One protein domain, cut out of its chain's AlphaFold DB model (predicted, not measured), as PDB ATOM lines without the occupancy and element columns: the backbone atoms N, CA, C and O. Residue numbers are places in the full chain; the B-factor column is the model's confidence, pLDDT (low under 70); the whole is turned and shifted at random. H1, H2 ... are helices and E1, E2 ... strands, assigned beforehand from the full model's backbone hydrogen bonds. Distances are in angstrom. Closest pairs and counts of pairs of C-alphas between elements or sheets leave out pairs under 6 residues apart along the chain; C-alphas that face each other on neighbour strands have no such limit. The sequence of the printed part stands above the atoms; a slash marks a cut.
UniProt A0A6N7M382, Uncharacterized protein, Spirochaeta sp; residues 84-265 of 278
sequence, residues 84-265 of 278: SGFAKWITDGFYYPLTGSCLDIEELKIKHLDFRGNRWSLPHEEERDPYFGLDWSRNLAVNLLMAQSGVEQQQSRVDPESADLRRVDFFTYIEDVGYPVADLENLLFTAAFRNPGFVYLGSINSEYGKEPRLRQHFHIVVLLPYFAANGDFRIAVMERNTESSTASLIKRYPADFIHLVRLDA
ATOM      1  N   SER A  84     159.357 193.850 167.266       91.75
ATOM      2  CA  SER A  84     160.045 192.552 167.187       91.75
ATOM      3  C   SER A  84     160.329 192.109 165.749       91.75
ATOM      4  O   SER A  84     161.424 191.626 165.463       91.75
ATOM      5  N   GLY A  85     159.391 192.334 164.829       92.25
ATOM      6  CA  GLY A  85     159.545 192.071 163.399       92.25
ATOM      7  C   GLY A  85     160.565 192.995 162.740       92.25
ATOM      8  O   GLY A  85     161.349 192.550 161.911       92.25
ATOM      9  N   PHE A  86     160.633 194.263 163.155       92.19
ATOM     10  CA  PHE A  86     161.685 195.172 162.701       92.19
ATOM     11  C   PHE A  86     163.071 194.731 163.193       92.19
ATOM     12  O   PHE A  86     164.021 194.731 162.415       92.19
ATOM     13  N   ALA A  87     163.189 194.296 164.453       94.75
ATOM     14  CA  ALA A  87     164.431 193.716 164.961       94.75
ATOM     15  C   ALA A  87     164.836 192.459 164.172       94.75
ATOM     16  O   ALA A  87     165.994 192.347 163.779       94.75
ATOM     17  N   LYS A  88     163.881 191.568 163.867       94.88
ATOM     18  CA  LYS A  88     164.117 190.405 162.999       94.88
ATOM     19  C   LYS A  88     164.609 190.825 161.618       94.88
ATOM     20  O   LYS A  88     165.613 190.295 161.173       94.88
ATOM     21  N   TRP A  89     163.969 191.802 160.977       93.56
ATOM     22  CA  TRP A  89     164.373 192.293 159.656       93.56
ATOM     23  C   TRP A  89     165.809 192.842 159.639       93.56
ATOM     24  O   TRP A  89     166.561 192.569 158.705       93.56
ATOM     25  N   ILE A  90     166.218 193.571 160.685       93.44
ATOM     26  CA  ILE A  90     167.610 194.022 160.831       93.44
ATOM     27  C   ILE A  90     168.555 192.821 160.960       93.44
ATOM     28  O   ILE A  90     169.568 192.768 160.266       93.44
ATOM     29  N   THR A  91     168.234 191.850 161.817       95.31
ATOM     30  CA  THR A  91     169.063 190.650 161.992       95.31
ATOM     31  C   THR A  91     169.140 189.825 160.707       95.31
ATOM     32  O   THR A  91     170.235 189.435 160.308       95.31
ATOM     33  N   ASP A  92     168.018 189.622 160.014       95.00
ATOM     34  CA  ASP A  92     167.950 188.928 158.727       95.00
ATOM     35  C   ASP A  92     168.827 189.614 157.677       95.00
ATOM     36  O   ASP A  92     169.460 188.936 156.874       95.00
ATOM     37  N   GLY A  93     168.943 190.944 157.714       94.56
ATOM     38  CA  GLY A  93     169.831 191.668 156.811       94.56
ATOM     39  C   GLY A  93     171.317 191.334 156.996       94.56
ATOM     40  O   GLY A  93     172.084 191.442 156.042       94.56
ATOM     41  N   PHE A  94     171.737 190.895 158.185       94.56
ATOM     42  CA  PHE A  94     173.088 190.363 158.418       94.56
ATOM     43  C   PHE A  94     173.169 188.844 158.242       94.56
ATOM     44  O   PHE A  94     174.219 188.324 157.873       94.56
ATOM     45  N   TYR A  95     172.078 188.133 158.517       93.94
ATOM     46  CA  TYR A  95     172.014 186.677 158.475       93.94
ATOM     47  C   TYR A  95     171.930 186.142 157.037       93.94
ATOM     48  O   TYR A  95     172.687 185.250 156.664       93.94
ATOM     49  N   TYR A  96     171.071 186.733 156.204       93.81
ATOM     50  CA  TYR A  96     170.800 186.285 154.838       93.81
ATOM     51  C   TYR A  96     172.053 186.208 153.946       93.81
ATOM     52  O   TYR A  96     172.216 185.202 153.256       93.81
ATOM     53  N   PRO A  97     172.990 187.178 153.967       92.81
ATOM     54  CA  PRO A  97     174.240 187.063 153.210       92.81
ATOM     55  C   PRO A  97     175.126 185.877 153.612       92.81
ATOM     56  O   PRO A  97     175.985 185.478 152.829       92.81
ATOM     57  N   LEU A  98     174.956 185.343 154.825       91.44
ATOM     58  CA  LEU A  98     175.750 184.230 155.350       91.44
ATOM     59  C   LEU A  98     175.129 182.874 155.003       91.44
ATOM     60  O   LEU A  98     175.856 181.925 154.723       91.44
ATOM     61  N   THR A  99     173.799 182.779 155.024       90.69
ATOM     62  CA  THR A  99     173.073 181.498 154.951       90.69
ATOM     63  C   THR A  99     172.255 181.319 153.672       90.69
ATOM     64  O   THR A  99     171.935 180.193 153.301       90.69
ATOM     65  N   GLY A 100     171.915 182.407 152.978       91.12
ATOM     66  CA  GLY A 100     171.010 182.405 151.826       91.12
ATOM     67  C   GLY A 100     169.523 182.263 152.182       91.12
ATOM     68  O   GLY A 100     168.692 182.204 151.275       91.12
ATOM     69  N   SER A 101     169.173 182.229 153.471       91.44
ATOM     70  CA  SER A 101     167.799 182.156 153.978       91.44
ATOM     71  C   SER A 101     167.576 183.146 155.124       91.44
ATOM     72  O   SER A 101     168.522 183.624 155.742       91.44
ATOM     73  N   CYS A 102     166.318 183.490 155.399       93.25
ATOM     74  CA  CYS A 102     165.954 184.268 156.585       93.25
ATOM     75  C   CYS A 102     165.810 183.348 157.803       93.25
ATOM     76  O   CYS A 102     165.645 182.136 157.657       93.25
ATOM     77  N   LEU A 103     165.819 183.934 158.999       93.00
ATOM     78  CA  LEU A 103     165.544 183.213 160.240       93.00
ATOM     79  C   LEU A 103     164.101 182.701 160.271       93.00
ATOM     80  O   LEU A 103     163.171 183.457 159.960       93.00
ATOM     81  N   ASP A 104     163.922 181.450 160.697       92.06
ATOM     82  CA  ASP A 104     162.605 180.852 160.913       92.06
ATOM     83  C   ASP A 104     161.952 181.450 162.167       92.06
ATOM     84  O   ASP A 104     162.535 181.496 163.250       92.06
ATOM     85  N   ILE A 105     160.713 181.916 162.025       92.75
ATOM     86  CA  ILE A 105     159.932 182.484 163.125       92.75
ATOM     87  C   ILE A 105     159.701 181.452 164.232       92.75
ATOM     88  O   ILE A 105     159.684 181.832 165.404       92.75
ATOM     89  N   GLU A 106     159.511 180.176 163.897       92.25
ATOM     90  CA  GLU A 106     159.249 179.147 164.907       92.25
ATOM     91  C   GLU A 106     160.487 178.872 165.768       92.25
ATOM     92  O   GLU A 106     160.362 178.722 166.984       92.25
ATOM     93  N   GLU A 107     161.689 178.936 165.188       90.75
ATOM     94  CA  GLU A 107     162.943 178.882 165.950       90.75
ATOM     95  C   GLU A 107     163.092 180.094 166.880       90.75
ATOM     96  O   GLU A 107     163.520 179.963 168.027       90.75
ATOM     97  N   LEU A 108     162.679 181.283 166.429       94.44
ATOM     98  CA  LEU A 108     162.752 182.506 167.238       94.44
ATOM     99  C   LEU A 108     161.751 182.544 168.401       94.44
ATOM    100  O   LEU A 108     161.963 183.297 169.354       94.44
ATOM    101  N   LYS A 109     160.684 181.738 168.354       93.12
ATOM    102  CA  LYS A 109     159.682 181.608 169.428       93.12
ATOM    103  C   LYS A 109     160.097 180.648 170.546       93.12
ATOM    104  O   LYS A 109     159.367 180.535 171.532       93.12
ATOM    105  N   ILE A 110     161.225 179.946 170.413       93.50
ATOM    106  CA  ILE A 110     161.700 179.011 171.439       93.50
ATOM    107  C   ILE A 110     161.959 179.771 172.748       93.50
ATOM    108  O   ILE A 110     162.758 180.707 172.789       93.50
ATOM    109  N   LYS A 111     161.280 179.343 173.817       94.31
ATOM    110  CA  LYS A 111     161.395 179.903 175.170       94.31
ATOM    111  C   LYS A 111     162.526 179.226 175.945       94.31
ATOM    112  O   LYS A 111     162.615 177.998 175.957       94.31
ATOM    113  N   HIS A 112     163.321 180.002 176.680       92.75
ATOM    114  CA  HIS A 112     164.465 179.489 177.453       92.75
ATOM    115  C   HIS A 112     164.140 179.304 178.938       92.75
ATOM    116  O   HIS A 112     164.796 179.885 179.797       92.75
ATOM    117  N   LEU A 113     163.123 178.493 179.252       91.94
ATOM    118  CA  LEU A 113     162.579 178.350 180.617       91.94
ATOM    119  C   LEU A 113     163.616 177.941 181.682       91.94
ATOM    120  O   LEU A 113     163.447 178.278 182.849       91.94
ATOM    121  N   ASP A 114     164.683 177.243 181.286       91.00
ATOM    122  CA  ASP A 114     165.754 176.803 182.193       91.00
ATOM    123  C   ASP A 114     166.797 177.895 182.493       91.00
ATOM    124  O   ASP A 114     167.577 177.757 183.435       91.00
ATOM    125  N   PHE A 115     166.829 178.968 181.699       90.44
ATOM    126  CA  PHE A 115     167.841 180.029 181.787       90.44
ATOM    127  C   PHE A 115     167.306 181.315 182.401       90.44
ATOM    128  O   PHE A 115     168.092 182.151 182.825       90.44
ATOM    129  N   ARG A 116     165.984 181.489 182.430       92.44
ATOM    130  CA  ARG A 116     165.369 182.769 182.768       92.44
ATOM    131  C   ARG A 116     164.105 182.649 183.594       92.44
ATOM    132  O   ARG A 116     163.335 181.693 183.493       92.44
ATOM    133  N   GLY A 117     163.824 183.718 184.319       88.44
ATOM    134  CA  GLY A 117     162.604 183.873 185.089       88.44
ATOM    135  C   GLY A 117     162.651 183.204 186.451       88.44
ATOM    136  O   GLY A 117     163.704 182.875 186.990       88.44
ATOM    137  N   ASN A 118     161.491 183.106 187.094       85.88
ATOM    138  CA  ASN A 118     161.410 182.644 188.472       85.88
ATOM    139  C   ASN A 118     160.083 181.936 188.768       85.88
ATOM    140  O   ASN A 118     159.150 181.907 187.965       85.88
ATOM    141  N   ARG A 119     159.979 181.386 189.983       87.06
ATOM    142  CA  ARG A 119     158.794 180.649 190.446       87.06
ATOM    143  C   ARG A 119     157.489 181.456 190.352       87.06
ATOM    144  O   ARG A 119     156.429 180.850 190.253       87.06
ATOM    145  N   TRP A 120     157.542 182.790 190.409       84.88
ATOM    146  CA  TRP A 120     156.352 183.642 190.326       84.88
ATOM    147  C   TRP A 120     155.927 183.958 188.892       84.88
ATOM    148  O   TRP A 120     154.743 184.173 188.662       84.88
ATOM    149  N   SER A 121     156.854 183.980 187.930       86.62
ATOM    150  CA  SER A 121     156.530 184.220 186.519       86.62
ATOM    151  C   SER A 121     156.072 182.954 185.794       86.62
ATOM    152  O   SER A 121     155.220 183.047 184.913       86.62
ATOM    153  N   LEU A 122     156.583 181.783 186.198       88.81
ATOM    154  CA  LEU A 122     156.331 180.494 185.545       88.81
ATOM    155  C   LEU A 122     154.836 180.171 185.314       88.81
ATOM    156  O   LEU A 122     154.494 179.734 184.218       88.81
ATOM    157  N   PRO A 123     153.911 180.423 186.266       90.38
ATOM    158  CA  PRO A 123     152.484 180.159 186.046       90.38
ATOM    159  C   PRO A 123     151.843 181.008 184.938       90.38
ATOM    160  O   PRO A 123     150.748 180.693 184.486       90.38
ATOM    161  N   HIS A 124     152.501 182.091 184.518       89.19
ATOM    162  CA  HIS A 124     151.979 183.064 183.561       89.19
ATOM    163  C   HIS A 124     152.650 182.985 182.179       89.19
ATOM    164  O   HIS A 124     152.367 183.826 181.326       89.19
ATOM    165  N   GLU A 125     153.515 181.996 181.938       90.25
ATOM    166  CA  GLU A 125     154.245 181.820 180.669       90.25
ATOM    167  C   GLU A 125     153.324 181.624 179.459       90.25
ATOM    168  O   GLU A 125     153.613 182.140 178.382       90.25
ATOM    169  N   GLU A 126     152.212 180.908 179.635       87.88
ATOM    170  CA  GLU A 126     151.256 180.630 178.554       87.88
ATOM    171  C   GLU A 126     150.318 181.809 178.282       87.88
ATOM    172  O   GLU A 126     150.016 182.127 177.137       87.88
ATOM    173  N   GLU A 127     149.853 182.478 179.338       88.50
ATOM    174  CA  GLU A 127     148.863 183.553 179.217       88.50
ATOM    175  C   GLU A 127     149.504 184.892 178.833       88.50
ATOM    176  O   GLU A 127     148.944 185.660 178.051       88.50
ATOM    177  N   ARG A 128     150.655 185.206 179.438       87.25
ATOM    178  CA  ARG A 128     151.233 186.554 179.420       87.25
ATOM    179  C   ARG A 128     152.595 186.639 178.745       87.25
ATOM    180  O   ARG A 128     153.014 187.760 178.480       87.25
ATOM    181  N   ASP A 129     153.270 185.505 178.557       91.94
ATOM    182  CA  ASP A 129     154.620 185.383 177.995       91.94
ATOM    183  C   ASP A 129     155.571 186.524 178.429       91.94
ATOM    184  O   ASP A 129     155.991 187.359 177.621       91.94
ATOM    185  N   PRO A 130     155.863 186.641 179.742       93.69
ATOM    186  CA  PRO A 130     156.540 187.810 180.301       93.69
ATOM    187  C   PRO A 130     157.959 188.013 179.756       93.69
ATOM    188  O   PRO A 130     158.493 189.114 179.864       93.69
ATOM    189  N   TYR A 131     158.565 186.992 179.157       95.94
ATOM    190  CA  TYR A 131     159.931 187.037 178.649       95.94
ATOM    191  C   TYR A 131     160.022 187.007 177.124       95.94
ATOM    192  O   TYR A 131     161.132 186.927 176.607       95.94
ATOM    193  N   PHE A 132     158.903 187.162 176.404       95.44
ATOM    194  CA  PHE A 132     158.887 187.152 174.939       95.44
ATOM    195  C   PHE A 132     160.003 188.011 174.328       95.44
ATOM    196  O   PHE A 132     160.807 187.522 173.540       95.44
ATOM    197  N   GLY A 133     160.099 189.291 174.714       96.38
ATOM    198  CA  GLY A 133     161.106 190.182 174.139       96.38
ATOM    199  C   GLY A 133     162.549 189.782 174.469       96.38
ATOM    200  O   GLY A 133     163.444 190.040 173.668       96.38
ATOM    201  N   LEU A 134     162.780 189.158 175.630       97.44
ATOM    202  CA  LEU A 134     164.088 188.641 176.036       97.44
ATOM    203  C   LEU A 134     164.478 187.439 175.170       97.44
ATOM    204  O   LEU A 134     165.491 187.502 174.475       97.44
ATOM    205  N   ASP A 135     163.635 186.404 175.152       97.38
ATOM    206  CA  ASP A 135     163.867 185.170 174.394       97.38
ATOM    207  C   ASP A 135     164.019 185.467 172.896       97.38
ATOM    208  O   ASP A 135     164.983 185.031 172.270       97.38
ATOM    209  N   TRP A 136     163.142 186.311 172.342       97.62
ATOM    210  CA  TRP A 136     163.201 186.738 170.944       97.62
ATOM    211  C   TRP A 136     164.536 187.403 170.596       97.62
ATOM    212  O   TRP A 136     165.175 187.054 169.603       97.62
ATOM    213  N   SER A 137     164.986 188.359 171.417       97.75
ATOM    214  CA  SER A 137     166.245 189.074 171.170       97.75
ATOM    215  C   SER A 137     167.479 188.171 171.295       97.75
ATOM    216  O   SER A 137     168.383 188.272 170.463       97.75
ATOM    217  N   ARG A 138     167.490 187.244 172.266       97.12
ATOM    218  CA  ARG A 138     168.534 186.220 172.421       97.12
ATOM    219  C   ARG A 138     168.575 185.294 171.209       97.12
ATOM    220  O   ARG A 138     169.637 185.128 170.615       97.12
ATOM    221  N   ASN A 139     167.424 184.770 170.786       96.44
ATOM    222  CA  ASN A 139     167.321 183.871 169.636       96.44
ATOM    223  C   ASN A 139     167.824 184.523 168.346       96.44
ATOM    224  O   ASN A 139     168.578 183.898 167.602       96.44
ATOM    225  N   LEU A 140     167.468 185.789 168.100       96.75
ATOM    226  CA  LEU A 140     167.981 186.543 166.955       96.75
ATOM    227  C   LEU A 140     169.514 186.617 166.968       96.75
ATOM    228  O   LEU A 140     170.165 186.339 165.960       96.75
ATOM    229  N   ALA A 141     170.094 186.987 168.106       95.94
ATOM    230  CA  ALA A 141     171.531 187.193 168.203       95.94
ATOM    231  C   ALA A 141     172.338 185.898 168.170       95.94
ATOM    232  O   ALA A 141     173.366 185.841 167.499       95.94
ATOM    233  N   VAL A 142     171.872 184.857 168.858       94.38
ATOM    234  CA  VAL A 142     172.545 183.556 168.893       94.38
ATOM    235  C   VAL A 142     172.546 182.914 167.512       94.38
ATOM    236  O   VAL A 142     173.594 182.444 167.075       94.38
ATOM    237  N   ASN A 143     171.431 182.965 166.778       93.44
ATOM    238  CA  ASN A 143     171.402 182.430 165.419       93.44
ATOM    239  C   ASN A 143     172.352 183.184 164.479       93.44
ATOM    240  O   ASN A 143     173.064 182.555 163.693       93.44
ATOM    241  N   LEU A 144     172.428 184.516 164.589       93.56
ATOM    242  CA  LEU A 144     173.406 185.296 163.829       93.56
ATOM    243  C   LEU A 144     174.848 184.922 164.202       93.56
ATOM    244  O   LEU A 144     175.671 184.703 163.317       93.56
ATOM    245  N   LEU A 145     175.143 184.793 165.497       92.44
ATOM    246  CA  LEU A 145     176.462 184.400 165.992       92.44
ATOM    247  C   LEU A 145     176.875 183.010 165.487       92.44
ATOM    248  O   LEU A 145     178.029 182.805 165.104       92.44
ATOM    249  N   MET A 146     175.942 182.057 165.461       90.56
ATOM    250  CA  MET A 146     176.170 180.710 164.936       90.56
ATOM    251  C   MET A 146     176.486 180.740 163.439       90.56
ATOM    252  O   MET A 146     177.493 180.164 163.024       90.56
ATOM    253  N   ALA A 147     175.693 181.477 162.653       90.81
ATOM    254  CA  ALA A 147     175.932 181.650 161.220       90.81
ATOM    255  C   ALA A 147     177.293 182.301 160.932       90.81
ATOM    256  O   ALA A 147     178.013 181.863 160.037       90.81
ATOM    257  N   GLN A 148     177.690 183.301 161.722       90.44
ATOM    258  CA  GLN A 148     178.997 183.956 161.599       90.44
ATOM    259  C   GLN A 148     180.165 183.036 161.976       90.44
ATOM    260  O   GLN A 148     181.243 183.137 161.392       90.44
ATOM    261  N   SER A 149     179.963 182.145 162.946       86.69
ATOM    262  CA  SER A 149     180.997 181.222 163.425       86.69
ATOM    263  C   SER A 149     181.170 179.992 162.527       86.69
ATOM    264  O   SER A 149     182.120 179.235 162.719       86.69
ATOM    265  N   GLY A 150     180.257 179.761 161.575       79.56
ATOM    266  CA  GLY A 150     180.242 178.556 160.738       79.56
ATOM    267  C   GLY A 150     179.984 177.266 161.526       79.56
ATOM    268  O   GLY A 150     180.272 176.178 161.032       79.56
ATOM    269  N   VAL A 151     179.480 177.374 162.761       69.38
ATOM    270  CA  VAL A 151     179.106 176.217 163.578       69.38
ATOM    271  C   VAL A 151     177.759 175.728 163.063       69.38
ATOM    272  O   VAL A 151     176.755 176.429 163.193       69.38
ATOM    273  N   GLU A 152     177.741 174.542 162.451       58.22
ATOM    274  CA  GLU A 152     176.502 173.905 162.002       58.22
ATOM    275  C   GLU A 152     175.515 173.784 163.172       58.22
ATOM    276  O   GLU A 152     175.899 173.464 164.301       58.22
ATOM    277  N   GLN A 153     174.229 174.014 162.884       54.25
ATOM    278  CA  GLN A 153     173.110 174.091 163.839       54.25
ATOM    279  C   GLN A 153     172.931 172.845 164.734       54.25
ATOM    280  O   GLN A 153     172.059 172.823 165.599       54.25
ATOM    281  N   GLN A 154     173.725 171.790 164.542       48.78
ATOM    282  CA  GLN A 154     173.364 170.441 164.948       48.78
ATOM    283  C   GLN A 154     174.030 169.891 166.215       48.78
ATOM    284  O   GLN A 154     173.545 168.865 166.689       48.78
ATOM    285  N   GLN A 155     175.056 170.503 166.830       40.44
ATOM    286  CA  GLN A 155     175.724 169.786 167.941       40.44
ATOM    287  C   GLN A 155     176.299 170.540 169.148       40.44
ATOM    288  O   GLN A 155     176.799 169.875 170.059       40.44
ATOM    289  N   SER A 156     176.152 171.855 169.291       50.00
ATOM    290  CA  SER A 156     176.403 172.486 170.594       50.00
ATOM    291  C   SER A 156     175.369 173.561 170.878       50.00
ATOM    292  O   SER A 156     175.199 174.503 170.115       50.00
ATOM    293  N   ARG A 157     174.645 173.379 171.988       65.06
ATOM    294  CA  ARG A 157     173.730 174.369 172.560       65.06
ATOM    295  C   ARG A 157     174.553 175.613 172.878       65.06
ATOM    296  O   ARG A 157     175.168 175.677 173.942       65.06
ATOM    297  N   VAL A 158     174.641 176.546 171.933       79.00
ATOM    298  CA  VAL A 158     175.172 177.873 172.223       79.00
ATOM    299  C   VAL A 158     174.295 178.426 173.332       79.00
ATOM    300  O   VAL A 158     173.070 178.421 173.220       79.00
ATOM    301  N   ASP A 159     174.935 178.801 174.434       90.19
ATOM    302  CA  ASP A 159     174.257 179.367 175.591       90.19
ATOM    303  C   ASP A 159     173.382 180.550 175.126       90.19
ATOM    304  O   ASP A 159     173.928 181.484 174.522       90.19
ATOM    305  N   PRO A 160     172.055 180.530 175.362       89.88
ATOM    306  CA  PRO A 160     171.162 181.628 174.993       89.88
ATOM    307  C   PRO A 160     171.617 182.983 175.542       89.88
ATOM    308  O   PRO A 160     171.378 184.014 174.918       89.88
ATOM    309  N   GLU A 161     172.313 182.985 176.681       94.56
ATOM    310  CA  GLU A 161     172.815 184.190 177.342       94.56
ATOM    311  C   GLU A 161     174.174 184.661 176.794       94.56
ATOM    312  O   GLU A 161     174.693 185.701 177.208       94.56
ATOM    313  N   SER A 162     174.781 183.920 175.860       93.69
ATOM    314  CA  SER A 162     176.120 184.216 175.321       93.69
ATOM    315  C   SER A 162     176.216 185.589 174.650       93.69
ATOM    316  O   SER A 162     177.275 186.229 174.681       93.69
ATOM    317  N   ALA A 163     175.109 186.065 174.078       94.94
ATOM    318  CA  ALA A 163     175.014 187.360 173.420       94.94
ATOM    319  C   ALA A 163     174.651 188.506 174.386       94.94
ATOM    320  O   ALA A 163     174.843 189.676 174.040       94.94
ATOM    321  N   ASP A 164     174.223 188.215 175.616       97.75
ATOM    322  CA  ASP A 164     173.812 189.234 176.583       97.75
ATOM    323  C   ASP A 164     174.969 190.180 176.939       97.75
ATOM    324  O   ASP A 164     176.128 189.774 177.107       97.75
ATOM    325  N   LEU A 165     174.664 191.467 177.096       97.44
ATOM    326  CA  LEU A 165     175.600 192.471 177.592       97.44
ATOM    327  C   LEU A 165     175.539 192.535 179.125       97.44
ATOM    328  O   LEU A 165     174.998 193.472 179.696       97.44
ATOM    329  N   ARG A 166     176.110 191.553 179.825       97.06
ATOM    330  CA  ARG A 166     176.018 191.464 181.307       97.06
ATOM    331  C   ARG A 166     177.132 192.191 182.058       97.06
ATOM    332  O   ARG A 166     177.058 192.363 183.270       97.06
ATOM    333  N   ARG A 167     178.208 192.563 181.358       95.62
ATOM    334  CA  ARG A 167     179.412 193.161 181.950       95.62
ATOM    335  C   ARG A 167     179.781 194.442 181.217       95.62
ATOM    336  O   ARG A 167     180.303 194.383 180.106       95.62
ATOM    337  N   VAL A 168     179.531 195.578 181.860       96.75
ATOM    338  CA  VAL A 168     179.992 196.901 181.431       96.75
ATOM    339  C   VAL A 168     180.575 197.613 182.647       96.75
ATOM    340  O   VAL A 168     179.958 197.615 183.712       96.75
ATOM    341  N   ASP A 169     181.773 198.183 182.497       94.25
ATOM    342  CA  ASP A 169     182.474 198.875 183.584       94.25
ATOM    343  C   ASP A 169     181.560 199.928 184.228       94.25
ATOM    344  O   ASP A 169     180.926 200.704 183.519       94.25
ATOM    345  N   PHE A 170     181.533 199.979 185.565       95.31
ATOM    346  CA  PHE A 170     180.763 200.942 186.373       95.31
ATOM    347  C   PHE A 170     179.235 200.759 186.404       95.31
ATOM    348  O   PHE A 170     178.571 201.494 187.134       95.31
ATOM    349  N   PHE A 171     178.675 199.764 185.708       97.62
ATOM    350  CA  PHE A 171     177.235 199.483 185.726       97.62
ATOM    351  C   PHE A 171     176.925 198.144 186.398       97.62
ATOM    352  O   PHE A 171     177.687 197.183 186.302       97.62
ATOM    353  N   THR A 172     175.776 198.073 187.076       97.19
ATOM    354  CA  THR A 172     175.277 196.832 187.685       97.19
ATOM    355  C   THR A 172     174.157 196.261 186.829       97.19
ATOM    356  O   THR A 172     173.133 196.912 186.633       97.19
ATOM    357  N   TYR A 173     174.360 195.047 186.328       97.81
ATOM    358  CA  TYR A 173     173.351 194.297 185.590       97.81
ATOM    359  C   TYR A 173     172.443 193.522 186.555       97.81
ATOM    360  O   TYR A 173     172.936 192.897 187.497       97.81
ATOM    361  N   ILE A 174     171.130 193.547 186.314       97.00
ATOM    362  CA  ILE A 174     170.151 192.727 187.040       97.00
ATOM    363  C   ILE A 174     169.734 191.552 186.160       97.00
ATOM    364  O   ILE A 174     169.346 191.747 185.007       97.00
ATOM    365  N   GLU A 175     169.781 190.347 186.724       95.81
ATOM    366  CA  GLU A 175     169.480 189.122 185.987       95.81
ATOM    367  C   GLU A 175     168.086 189.123 185.361       95.81
ATOM    368  O   GLU A 175     167.124 189.522 186.018       95.81
ATOM    369  N   ASP A 176     168.005 188.719 184.088       94.31
ATOM    370  CA  ASP A 176     166.795 188.743 183.250       94.31
ATOM    371  C   ASP A 176     166.032 190.082 183.208       94.31
ATOM    372  O   ASP A 176     164.876 190.136 182.796       94.31
ATOM    373  N   VAL A 177     166.639 191.181 183.657       96.19
ATOM    374  CA  VAL A 177     165.995 192.503 183.736       96.19
ATOM    375  C   VAL A 177     166.807 193.537 182.969       96.19
ATOM    376  O   VAL A 177     166.236 194.330 182.218       96.19
ATOM    377  N   GLY A 178     168.133 193.509 183.105       97.81
ATOM    378  CA  GLY A 178     169.044 194.413 182.415       97.81
ATOM    379  C   GLY A 178     169.501 195.602 183.254       97.81
ATOM    380  O   GLY A 178     169.665 195.501 184.471       97.81
ATOM    381  N   TYR A 179     169.738 196.726 182.583       98.50
ATOM    382  CA  TYR A 179     170.201 197.978 183.189       98.50
ATOM    383  C   TYR A 179     169.070 199.003 183.268       98.50
ATOM    384  O   TYR A 179     168.132 198.918 182.475       98.50
ATOM    385  N   PRO A 180     169.145 200.001 184.160       98.12
ATOM    386  CA  PRO A 180     168.216 201.125 184.136       98.12
ATOM    387  C   PRO A 180     168.239 201.834 182.775       98.12
ATOM    388  O   PRO A 180     169.306 202.161 182.255       98.12
ATOM    389  N   VAL A 181     167.068 202.135 182.204       97.81
ATOM    390  CA  VAL A 181     166.980 202.882 180.931       97.81
ATOM    391  C   VAL A 181     167.621 204.270 181.058       97.81
ATOM    392  O   VAL A 181     168.191 204.775 180.093       97.81
ATOM    393  N   ALA A 182     167.574 204.872 182.249       97.06
ATOM    394  CA  ALA A 182     168.197 206.163 182.538       97.06
ATOM    395  C   ALA A 182     169.717 206.185 182.278       97.06
ATOM    396  O   ALA A 182     170.257 207.231 181.923       97.06
ATOM    397  N   ASP A 183     170.386 205.036 182.391       97.38
ATOM    398  CA  ASP A 183     171.837 204.906 182.223       97.38
ATOM    399  C   ASP A 183     172.253 204.567 180.781       97.38
ATOM    400  O   ASP A 183     173.447 204.484 180.478       97.38
ATOM    401  N   LEU A 184     171.284 204.383 179.873       97.19
ATOM    402  CA  LEU A 184     171.480 203.787 178.547       97.19
ATOM    403  C   LEU A 184     172.566 204.474 177.708       97.19
ATOM    404  O   LEU A 184     173.334 203.798 177.026       97.19
ATOM    405  N   GLU A 185     172.640 205.804 177.746       96.56
ATOM    406  CA  GLU A 185     173.608 206.561 176.948       96.56
ATOM    407  C   GLU A 185     175.050 206.310 177.406       96.56
ATOM    408  O   GLU A 185     175.898 205.927 176.598       96.56
ATOM    409  N   ASN A 186     175.314 206.428 178.711       97.06
ATOM    410  CA  ASN A 186     176.642 206.194 179.286       97.06
ATOM    411  C   ASN A 186     177.045 204.714 179.211       97.06
ATOM    412  O   ASN A 186     178.213 204.389 178.976       97.06
ATOM    413  N   LEU A 187     176.074 203.816 179.382       97.81
ATOM    414  CA  LEU A 187     176.255 202.376 179.248       97.81
ATOM    415  C   LEU A 187     176.717 202.011 177.832       97.81
ATOM    416  O   LEU A 187     177.737 201.338 177.668       97.81
ATOM    417  N   LEU A 188     176.002 202.482 176.804       97.81
ATOM    418  CA  LEU A 188     176.344 202.205 175.408       97.81
ATOM    419  C   LEU A 188     177.615 202.925 174.966       97.81
ATOM    420  O   LEU A 188     178.372 202.350 174.188       97.81
ATOM    421  N   PHE A 189     177.891 204.128 175.482       97.50
ATOM    422  CA  PHE A 189     179.181 204.789 175.277       97.50
ATOM    423  C   PHE A 189     180.322 203.897 175.765       97.50
ATOM    424  O   PHE A 189     181.246 203.594 175.013       97.50
ATOM    425  N   THR A 190     180.226 203.421 177.008       97.31
ATOM    426  CA  THR A 190     181.256 202.581 177.632       97.31
ATOM    427  C   THR A 190     181.425 201.266 176.873       97.31
ATOM    428  O   THR A 190     182.552 200.858 176.576       97.31
ATOM    429  N   ALA A 191     180.315 200.622 176.502       96.31
ATOM    430  CA  ALA A 191     180.332 199.374 175.750       96.31
ATOM    431  C   ALA A 191     180.961 199.544 174.355       96.31
ATOM    432  O   ALA A 191     181.869 198.787 174.006       96.31
ATOM    433  N   ALA A 192     180.541 200.560 173.594       95.25
ATOM    434  CA  ALA A 192     181.027 200.818 172.240       95.25
ATOM    435  C   ALA A 192     182.477 201.321 172.212       95.25
ATOM    436  O   ALA A 192     183.222 200.996 171.290       95.25
ATOM    437  N   PHE A 193     182.897 202.082 173.227       94.56
ATOM    438  CA  PHE A 193     184.282 202.526 173.368       94.56
ATOM    439  C   PHE A 193     185.235 201.347 173.606       94.56
ATOM    440  O   PHE A 193     186.318 201.294 173.029       94.56
ATOM    441  N   ARG A 194     184.837 200.381 174.445       92.88
ATOM    442  CA  ARG A 194     185.639 199.178 174.728       92.88
ATOM    443  C   ARG A 194     185.626 198.181 173.576       92.88
ATOM    444  O   ARG A 194     186.656 197.588 173.277       92.88
ATOM    445  N   ASN A 195     184.458 197.977 172.976       90.56
ATOM    446  CA  ASN A 195     184.216 196.960 171.963       90.56
ATOM    447  C   ASN A 195     183.354 197.560 170.837       90.56
ATOM    448  O   ASN A 195     182.128 197.439 170.875       90.56
ATOM    449  N   PRO A 196     183.958 198.230 169.843       90.50
ATOM    450  CA  PRO A 196     183.214 198.794 168.723       90.50
ATOM    451  C   PRO A 196     182.724 197.705 167.756       90.50
ATOM    452  O   PRO A 196     183.263 196.599 167.708       90.50
ATOM    453  N   GLY A 197     181.731 198.048 166.929       90.12
ATOM    454  CA  GLY A 197     181.212 197.174 165.866       90.12
ATOM    455  C   GLY A 197     179.986 196.340 166.248       90.12
ATOM    456  O   GLY A 197     179.529 195.539 165.437       90.12
ATOM    457  N   PHE A 198     179.433 196.541 167.445       95.38
ATOM    458  CA  PHE A 198     178.188 195.906 167.868       95.38
ATOM    459  C   PHE A 198     176.986 196.835 167.694       95.38
ATOM    460  O   PHE A 198     177.036 198.023 168.017       95.38
ATOM    461  N   VAL A 199     175.890 196.249 167.231       95.81
ATOM    462  CA  VAL A 199     174.530 196.771 167.373       95.81
ATOM    463  C   VAL A 199     173.890 196.052 168.556       95.81
ATOM    464  O   VAL A 199     174.266 194.927 168.875       95.81
ATOM    465  N   TYR A 200     172.933 196.683 169.229       98.00
ATOM    466  CA  TYR A 200     172.267 196.081 170.379       98.00
ATOM    467  C   TYR A 200     170.767 195.972 170.136       98.00
ATOM    468  O   TYR A 200     170.122 196.938 169.725       98.00
ATOM    469  N   LEU A 201     170.211 194.798 170.423       98.25
ATOM    470  CA  LEU A 201     168.775 194.634 170.604       98.25
ATOM    471  C   LEU A 201     168.464 194.889 172.072       98.25
ATOM    472  O   LEU A 201     168.992 194.213 172.951       98.25
ATOM    473  N   GLY A 202     167.637 195.893 172.327       98.06
ATOM    474  CA  GLY A 202     167.200 196.260 173.660       98.06
ATOM    475  C   GLY A 202     165.774 195.816 173.917       98.06
ATOM    476  O   GLY A 202     164.870 196.212 173.193       98.06
ATOM    477  N   SER A 203     165.560 195.025 174.957       98.06
ATOM    478  CA  SER A 203     164.245 194.575 175.393       98.06
ATOM    479  C   SER A 203     163.833 195.335 176.653       98.06
ATOM    480  O   SER A 203     164.424 195.142 177.718       98.06
ATOM    481  N   ILE A 204     162.847 196.230 176.530       97.69
ATOM    482  CA  ILE A 204     162.340 197.047 177.641       97.69
ATOM    483  C   ILE A 204     161.576 196.159 178.620       97.69
ATOM    484  O   ILE A 204     160.616 195.484 178.240       97.69
ATOM    485  N   ASN A 205     162.003 196.208 179.879       96.75
ATOM    486  CA  ASN A 205     161.459 195.467 181.000       96.75
ATOM    487  C   ASN A 205     160.794 196.422 182.007       96.75
ATOM    488  O   ASN A 205     161.473 197.186 182.705       96.75
ATOM    489  N   SER A 206     159.469 196.329 182.118       94.94
ATOM    490  CA  SER A 206     158.665 197.127 183.056       94.94
ATOM    491  C   SER A 206     157.685 196.248 183.822       94.94
ATOM    492  O   SER A 206     157.301 195.168 183.367       94.94
ATOM    493  N   GLU A 207     157.234 196.719 184.981       91.50
ATOM    494  CA  GLU A 207     156.121 196.091 185.692       91.50
ATOM    495  C   GLU A 207     154.796 196.358 184.976       91.50
ATOM    496  O   GLU A 207     154.433 197.501 184.698       91.50
ATOM    497  N   TYR A 208     154.047 195.293 184.700       82.38
ATOM    498  CA  TYR A 208     152.818 195.363 183.924       82.38
ATOM    499  C   TYR A 208     151.710 194.465 184.497       82.38
ATOM    500  O   TYR A 208     151.969 193.451 185.159       82.38
ATOM    501  N   GLY A 209     150.454 194.818 184.203       74.25
ATOM    502  CA  GLY A 209     149.257 194.031 184.523       74.25
ATOM    503  C   GLY A 209     148.558 194.384 185.843       74.25
ATOM    504  O   GLY A 209     148.936 195.312 186.559       74.25
ATOM    505  N   LYS A 210     147.487 193.636 186.137       70.75
ATOM    506  CA  LYS A 210     146.799 193.619 187.443       70.75
ATOM    507  C   LYS A 210     147.352 192.472 188.295       70.75
ATOM    508  O   LYS A 210     148.073 191.637 187.765       70.75
ATOM    509  N   GLU A 211     147.066 192.472 189.597       76.50
ATOM    510  CA  GLU A 211     147.682 191.558 190.571       76.50
ATOM    511  C   GLU A 211     147.695 190.073 190.124       76.50
ATOM    512  O   GLU A 211     146.642 189.562 189.745       76.50
ATOM    513  N   PRO A 212     148.852 189.376 190.194       80.38
ATOM    514  CA  PRO A 212     150.166 189.915 190.542       80.38
ATOM    515  C   PRO A 212     150.753 190.761 189.399       80.38
ATOM    516  O   PRO A 212     150.744 190.385 188.221       80.38
ATOM    517  N   ARG A 213     151.317 191.921 189.758       87.25
ATOM    518  CA  ARG A 213     152.149 192.686 188.824       87.25
ATOM    519  C   ARG A 213     153.387 191.857 188.510       87.25
ATOM    520  O   ARG A 213     154.052 191.380 189.424       87.25
ATOM    521  N   LEU A 214     153.677 191.690 187.226       88.94
ATOM    522  CA  LEU A 214     154.857 190.966 186.760       88.94
ATOM    523  C   LEU A 214     155.715 191.911 185.939       88.94
ATOM    524  O   LEU A 214     155.183 192.722 185.179       88.94
ATOM    525  N   ARG A 215     157.033 191.770 186.063       91.38
ATOM    526  CA  ARG A 215     157.963 192.360 185.105       91.38
ATOM    527  C   ARG A 215     157.846 191.639 183.770       91.38
ATOM    528  O   ARG A 215     157.751 190.414 183.746       91.38
ATOM    529  N   GLN A 216     157.799 192.407 182.686       94.56
ATOM    530  CA  GLN A 216     157.619 191.880 181.339       94.56
ATOM    531  C   GLN A 216     158.507 192.584 180.324       94.56
ATOM    532  O   GLN A 216     158.669 193.800 180.383       94.56
ATOM    533  N   HIS A 217     158.982 191.814 179.351       96.19
ATOM    534  CA  HIS A 217     159.702 192.247 178.161       96.19
ATOM    535  C   HIS A 217     158.736 192.487 176.999       96.19
ATOM    536  O   HIS A 217     158.480 191.591 176.194       96.19
ATOM    537  N   PHE A 218     158.170 193.692 176.919       92.50
ATOM    538  CA  PHE A 218     157.045 193.987 176.014       92.50
ATOM    539  C   PHE A 218     157.417 194.834 174.789       92.50
ATOM    540  O   PHE A 218     156.580 195.027 173.907       92.50
ATOM    541  N   HIS A 219     158.630 195.390 174.724       94.50
ATOM    542  CA  HIS A 219     159.033 196.264 173.621       94.50
ATOM    543  C   HIS A 219     160.505 196.088 173.263       94.50
ATOM    544  O   HIS A 219     161.357 196.122 174.144       94.50
ATOM    545  N   ILE A 220     160.791 195.929 171.968       96.25
ATOM    546  CA  ILE A 220     162.152 195.765 171.445       96.25
ATOM    547  C   ILE A 220     162.584 197.030 170.700       96.25
ATOM    548  O   ILE A 220     161.829 197.604 169.913       96.25
ATOM    549  N   VAL A 221     163.820 197.448 170.933       96.94
ATOM    550  CA  VAL A 221     164.468 198.586 170.284       96.94
ATOM    551  C   VAL A 221     165.778 198.137 169.653       96.94
ATOM    552  O   VAL A 221     166.459 197.269 170.190       96.94
ATOM    553  N   VAL A 222     166.147 198.726 168.519       97.38
ATOM    554  CA  VAL A 222     167.470 198.519 167.916       97.38
ATOM    555  C   VAL A 222     168.318 199.749 168.207       97.38
ATOM    556  O   VAL A 222     167.901 200.877 167.939       97.38
ATOM    557  N   LEU A 223     169.494 199.531 168.780       97.88
ATOM    558  CA  LEU A 223     170.394 200.567 169.270       97.88
ATOM    559  C   LEU A 223     171.719 200.453 168.524       97.88
ATOM    560  O   LEU A 223     172.425 199.450 168.642       97.88
ATOM    561  N   LEU A 224     172.055 201.484 167.758       95.88
ATOM    562  CA  LEU A 224     173.280 201.543 166.971       95.88
ATOM    563  C   LEU A 224     174.170 202.651 167.543       95.88
ATOM    564  O   LEU A 224     174.019 203.811 167.149       95.88
ATOM    565  N   PRO A 225     175.056 202.336 168.500       96.44
ATOM    566  CA  PRO A 225     176.049 203.290 168.964       96.44
ATOM    567  C   PRO A 225     177.139 203.484 167.903       96.44
ATOM    568  O   PRO A 225     177.672 202.519 167.357       96.44
ATOM    569  N   TYR A 226     177.492 204.735 167.618       93.62
ATOM    570  CA  TYR A 226     178.558 205.084 166.684       93.62
ATOM    571  C   TYR A 226     179.249 206.384 167.090       93.62
ATOM    572  O   TYR A 226     178.675 207.243 167.757       93.62
ATOM    573  N   PHE A 227     180.494 206.540 166.647       93.69
ATOM    574  CA  PHE A 227     181.217 207.801 166.741       93.69
ATOM    575  C   PHE A 227     181.117 208.510 165.393       93.69
ATOM    576  O   PHE A 227     181.479 207.952 164.356       93.69
ATOM    577  N   ALA A 228     180.583 209.726 165.395       92.50
ATOM    578  CA  ALA A 228     180.543 210.564 164.211       92.50
ATOM    579  C   ALA A 228     181.965 210.985 163.798       92.50
ATOM    580  O   ALA A 228     182.914 210.900 164.575       92.50
ATOM    581  N   ALA A 229     182.123 211.482 162.568       92.19
ATOM    582  CA  ALA A 229     183.433 211.869 162.032       92.19
ATOM    583  C   ALA A 229     184.148 212.961 162.853       92.19
ATOM    584  O   ALA A 229     185.368 213.077 162.792       92.19
ATOM    585  N   ASN A 230     183.398 213.756 163.620       94.44
ATOM    586  CA  ASN A 230     183.930 214.767 164.535       94.44
ATOM    587  C   ASN A 230     184.307 214.211 165.923       94.44
ATOM    588  O   ASN A 230     184.761 214.975 166.768       94.44
ATOM    589  N   GLY A 231     184.128 212.909 166.161       91.06
ATOM    590  CA  GLY A 231     184.394 212.246 167.436       91.06
ATOM    591  C   GLY A 231     183.203 212.202 168.396       91.06
ATOM    592  O   GLY A 231     183.314 211.564 169.441       91.06
ATOM    593  N   ASP A 232     182.064 212.817 168.058       94.94
ATOM    594  CA  ASP A 232     180.882 212.785 168.922       94.94
ATOM    595  C   ASP A 232     180.305 211.373 168.989       94.94
ATOM    596  O   ASP A 232     180.011 210.757 167.961       94.94
ATOM    597  N   PHE A 233     180.064 210.889 170.203       95.94
ATOM    598  CA  PHE A 233     179.302 209.670 170.401       95.94
ATOM    599  C   PHE A 233     177.812 209.921 170.162       95.94
ATOM    600  O   PHE A 233     177.243 210.895 170.658       95.94
ATOM    601  N   ARG A 234     177.174 209.037 169.398       95.69
ATOM    602  CA  ARG A 234     175.742 209.077 169.100       95.69
ATOM    603  C   ARG A 234     175.164 207.675 169.130       95.69
ATOM    604  O   ARG A 234     175.861 206.691 168.900       95.69
ATOM    605  N   ILE A 235     173.861 207.597 169.367       96.94
ATOM    606  CA  ILE A 235     173.110 206.346 169.314       96.94
ATOM    607  C   ILE A 235     171.932 206.571 168.375       96.94
ATOM    608  O   ILE A 235     171.037 207.355 168.691       96.94
ATOM    609  N   ALA A 236     171.924 205.890 167.229       95.56
ATOM    610  CA  ALA A 236     170.702 205.794 166.441       95.56
ATOM    611  C   ALA A 236     169.774 204.785 167.126       95.56
ATOM    612  O   ALA A 236     170.175 203.658 167.430       95.56
ATOM    613  N   VAL A 237     168.546 205.214 167.405       95.94
ATOM    614  CA  VAL A 237     167.530 204.409 168.085       95.94
ATOM    615  C   VAL A 237     166.417 204.139 167.095       95.94
ATOM    616  O   VAL A 237     165.778 205.075 166.628       95.94
ATOM    617  N   MET A 238     166.159 202.871 166.800       93.25
ATOM    618  CA  MET A 238     165.131 202.478 165.843       93.25
ATOM    619  C   MET A 238     164.054 201.639 166.529       93.25
ATOM    620  O   MET A 238     164.342 200.648 167.204       93.25
ATOM    621  N   GLU A 239     162.795 202.029 166.342       84.75
ATOM    622  CA  GLU A 239     161.618 201.377 166.917       84.75
ATOM    623  C   GLU A 239     160.508 201.316 165.861       84.75
ATOM    624  O   GLU A 239     160.133 202.349 165.311       84.75
ATOM    625  N   ARG A 240     159.938 200.131 165.586       83.06
ATOM    626  CA  ARG A 240     158.816 199.958 164.628       83.06
ATOM    627  C   ARG A 240     159.068 200.616 163.257       83.06
ATOM    628  O   ARG A 240     158.211 201.335 162.753       83.06
ATOM    629  N   ASN A 241     160.256 200.415 162.681       79.69
ATOM    630  CA  ASN A 241     160.662 201.036 161.410       79.69
ATOM    631  C   ASN A 241     160.678 202.583 161.421       79.69
ATOM    632  O   ASN A 241     160.557 203.223 160.380       79.69
ATOM    633  N   THR A 242     160.814 203.198 162.599       85.31
ATOM    634  CA  THR A 242     160.945 204.651 162.762       85.31
ATOM    635  C   THR A 242     162.158 204.981 163.619       85.31
ATOM    636  O   THR A 242     162.445 204.278 164.589       85.31
ATOM    637  N   GLU A 243     162.871 206.047 163.260       89.69
ATOM    638  CA  GLU A 243     163.939 206.584 164.095       89.69
ATOM    639  C   GLU A 243     163.341 207.362 165.277       89.69
ATOM    640  O   GLU A 243     162.363 208.101 165.152       89.69
ATOM    641  N   SER A 244     163.932 207.158 166.444       92.12
ATOM    642  CA  SER A 244     163.571 207.747 167.729       92.12
ATOM    643  C   SER A 244     164.844 208.305 168.374       92.12
ATOM    644  O   SER A 244     165.829 208.599 167.701       92.12
ATOM    645  N   SER A 245     164.852 208.485 169.691       94.06
ATOM    646  CA  SER A 245     166.046 208.928 170.418       94.06
ATOM    647  C   SER A 245     166.143 208.287 171.794       94.06
ATOM    648  O   SER A 245     165.137 207.875 172.380       94.06
ATOM    649  N   THR A 246     167.355 208.264 172.347       94.75
ATOM    650  CA  THR A 246     167.599 207.860 173.738       94.75
ATOM    651  C   THR A 246     166.810 208.736 174.706       94.75
ATOM    652  O   THR A 246     166.143 208.215 175.595       94.75
ATOM    653  N   ALA A 247     166.764 210.050 174.470       94.81
ATOM    654  CA  ALA A 247     165.958 210.984 175.255       94.81
ATOM    655  C   ALA A 247     164.457 210.627 175.249       94.81
ATOM    656  O   ALA A 247     163.797 210.676 176.289       94.81
ATOM    657  N   SER A 248     163.909 210.229 174.094       94.19
ATOM    658  CA  SER A 248     162.521 209.757 173.977       94.19
ATOM    659  C   SER A 248     162.284 208.454 174.747       94.19
ATOM    660  O   SER A 248     161.244 208.305 175.395       94.19
ATOM    661  N   LEU A 249     163.235 207.514 174.700       93.69
ATOM    662  CA  LEU A 249     163.167 206.271 175.474       93.69
ATOM    663  C   LEU A 249     163.190 206.535 176.979       93.69
ATOM    664  O   LEU A 249     162.277 206.101 177.674       93.69
ATOM    665  N   ILE A 250     164.161 207.313 177.460       95.56
ATOM    666  CA  ILE A 250     164.306 207.671 178.878       95.56
ATOM    667  C   ILE A 250     163.047 208.374 179.388       95.56
ATOM    668  O   ILE A 250     162.552 208.066 180.467       95.56
ATOM    669  N   LYS A 251     162.466 209.278 178.591       96.00
ATOM    670  CA  LYS A 251     161.227 209.969 178.960       96.00
ATOM    671  C   LYS A 251     160.025 209.026 179.080       96.00
ATOM    672  O   LYS A 251     159.163 209.260 179.925       96.00
ATOM    673  N   ARG A 252     159.919 208.008 178.219       94.38
ATOM    674  CA  ARG A 252     158.800 207.046 178.236       94.38
ATOM    675  C   ARG A 252     158.952 205.973 179.309       94.38
ATOM    676  O   ARG A 252     157.937 205.513 179.819       94.38
ATOM    677  N   TYR A 253     160.189 205.613 179.636       95.00
ATOM    678  CA  TYR A 253     160.536 204.480 180.493       95.00
ATOM    679  C   TYR A 253     161.518 204.888 181.614       95.00
ATOM    680  O   TYR A 253     162.567 204.267 181.768       95.00
ATOM    681  N   PRO A 254     161.235 205.948 182.399       93.44
ATOM    682  CA  PRO A 254     162.231 206.567 183.282       93.44
ATOM    683  C   PRO A 254     162.638 205.706 184.487       93.44
ATOM    684  O   PRO A 254     163.725 205.894 185.022       93.44
ATOM    685  N   ALA A 255     161.770 204.791 184.927       94.31
ATOM    686  CA  ALA A 255     161.998 203.895 186.069       94.31
ATOM    687  C   ALA A 255     162.128 202.420 185.649       94.31
ATOM    688  O   ALA A 255     162.147 201.520 186.492       94.31
ATOM    689  N   ASP A 256     162.183 202.180 184.343       97.25
ATOM    690  CA  ASP A 256     162.194 200.846 183.769       97.25
ATOM    691  C   ASP A 256     163.609 200.430 183.382       97.25
ATOM    692  O   ASP A 256     164.574 201.199 183.459       97.25
ATOM    693  N   PHE A 257     163.720 199.173 182.975       98.31
ATOM    694  CA  PHE A 257     164.984 198.535 182.670       98.31
ATOM    695  C   PHE A 257     165.031 198.119 181.205       98.31
ATOM    696  O   PHE A 257     164.010 198.034 180.523       98.31
ATOM    697  N   ILE A 258     166.236 197.883 180.710       98.50
ATOM    698  CA  ILE A 258     166.494 197.411 179.361       98.50
ATOM    699  C   ILE A 258     167.533 196.305 179.412       98.50
ATOM    700  O   ILE A 258     168.672 196.503 179.843       98.50
ATOM    701  N   HIS A 259     167.129 195.126 178.957       98.56
ATOM    702  CA  HIS A 259     168.050 194.030 178.698       98.56
ATOM    703  C   HIS A 259     168.649 194.211 177.306       98.56
ATOM    704  O   HIS A 259     167.925 194.529 176.365       98.56
ATOM    705  N   LEU A 260     169.969 194.081 177.187       98.50
ATOM    706  CA  LEU A 260     170.699 194.326 175.949       98.50
ATOM    707  C   LEU A 260     171.358 193.040 175.464       98.50
ATOM    708  O   LEU A 260     172.171 192.445 176.173       98.50
ATOM    709  N   VAL A 261     171.083 192.687 174.214       98.06
ATOM    710  CA  VAL A 261     171.723 191.586 173.497       98.06
ATOM    711  C   VAL A 261     172.593 192.152 172.379       98.06
ATOM    712  O   VAL A 261     172.178 193.049 171.646       98.06
ATOM    713  N   ARG A 262     173.821 191.643 172.255       97.06
ATOM    714  CA  ARG A 262     174.799 192.057 171.242       97.06
ATOM    715  C   ARG A 262     174.522 191.375 169.905       97.06
ATOM    716  O   ARG A 262     174.487 190.153 169.833       97.06
ATOM    717  N   LEU A 263     174.439 192.170 168.845       94.56
ATOM    718  CA  LEU A 263     174.513 191.741 167.453       94.56
ATOM    719  C   LEU A 263     175.846 192.204 166.865       94.56
ATOM    720  O   LEU A 263     176.135 193.402 166.840       94.56
ATOM    721  N   ASP A 264     176.664 191.268 166.391       90.25
ATOM    722  CA  ASP A 264     177.898 191.615 165.689       90.25
ATOM    723  C   ASP A 264     177.572 192.158 164.293       90.25
ATOM    724  O   ASP A 264     177.176 191.415 163.393       90.25
ATOM    725  N   ALA A 265     177.747 193.469 164.125       85.88
ATOM    726  CA  ALA A 265     177.417 194.193 162.905       85.88
ATOM    727  C   ALA A 265     178.636 194.412 161.994       85.88
ATOM    728  O   ALA A 265     178.575 195.216 161.066       85.88
TER     729      ALA A 265
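This is residues 84 to 265 of the 278 residues of an uncharacterized protein of Spirochaeta sp (UniProt A0A6N7M382). A strongly twisted sheet of five strands is the middle of three layers: H1 and H4 run side by side over one face, and H6, with the short H7 near its start, covers part of the other. H2 and H5 pack on H4, while H3 lies farthest from the middle. The printed part has 182 residues with seven named helices and five named strands, in the order H1 H2 H3 H4 H5 H6 E1 E2 E3 E4 H7 E5; the class is mixed. The sheet, E4 E3 E2 E1 E5, is antiparallel, and the whole is compact, with a radius of gyration of the C-alphas of 16.1 A and spans of 51 by 41 by 30 A.

E1, residues 198 to 208, E2, 214 to 227, E3, 233 to 239, and E4, 242 to 244, form a meander of three hairpins, each strand the antiparallel neighbour of the one before. Within hydrogen-bond range are N 202 and O 221, 2.8 A, N 224 and O 236, 2.9 A, and N 244 and O 237, 2.8 A. Edge strand E5, residues 257 to 264, is antiparallel to E1, with N 201 and O 261 at 2.9 A. H4, residues 132 to 149, is the hub and lies over E1 and E5 at a height over the sheet of 9.1 A. H1, residues 84 to 99, on the same face, touches H4 at a shallow tilt of 12 degrees, the same way; the closest C-alphas, of Tyr 95 and Leu 144, are 5.7 A apart. H2, residues 105 to 108, touches H4 (C-alphas of Leu 108 and Asn 139, 5.3 A), as does H5, residues 160 to 163 (Arg 138 and Pro 160, 5.9 A). H6, residues 181 to 194, is on the opposite face, over E2 at a height of 6.4 A, and touches H7, residues 246 to 252, with its residues 181 to 185 alone (C-alphas of Ala 182 and Ile 250, 5.6 A). H3, residues 122 to 128, touches no helix. O i to N i+4 pairs are within hydrogen-bond range throughout H4 and H7, in 9 of 12 in H1, 8 of 10 in H6 and 1 of 3 in H3, beside 2 of 4 O i to N i+3 pairs; H2 and H5 are too short for such a pair.

E2 is 37.1 A long and bends by 58 degrees at residue 219; E1 is 30.0 A, H4 25.6 A. H1 begins at C-alpha 84 (160.045, 192.552, 167.187), and E5 ends at C-alpha 264 (177.898, 191.615, 165.689).

The C-alphas farthest apart, of Pro 123 and Asn 230, are 51.5 A apart. The printed part has no cut; H2 to H3 and H5 to H6 are long links. Residues 151 to 157 have pLDDT under 70.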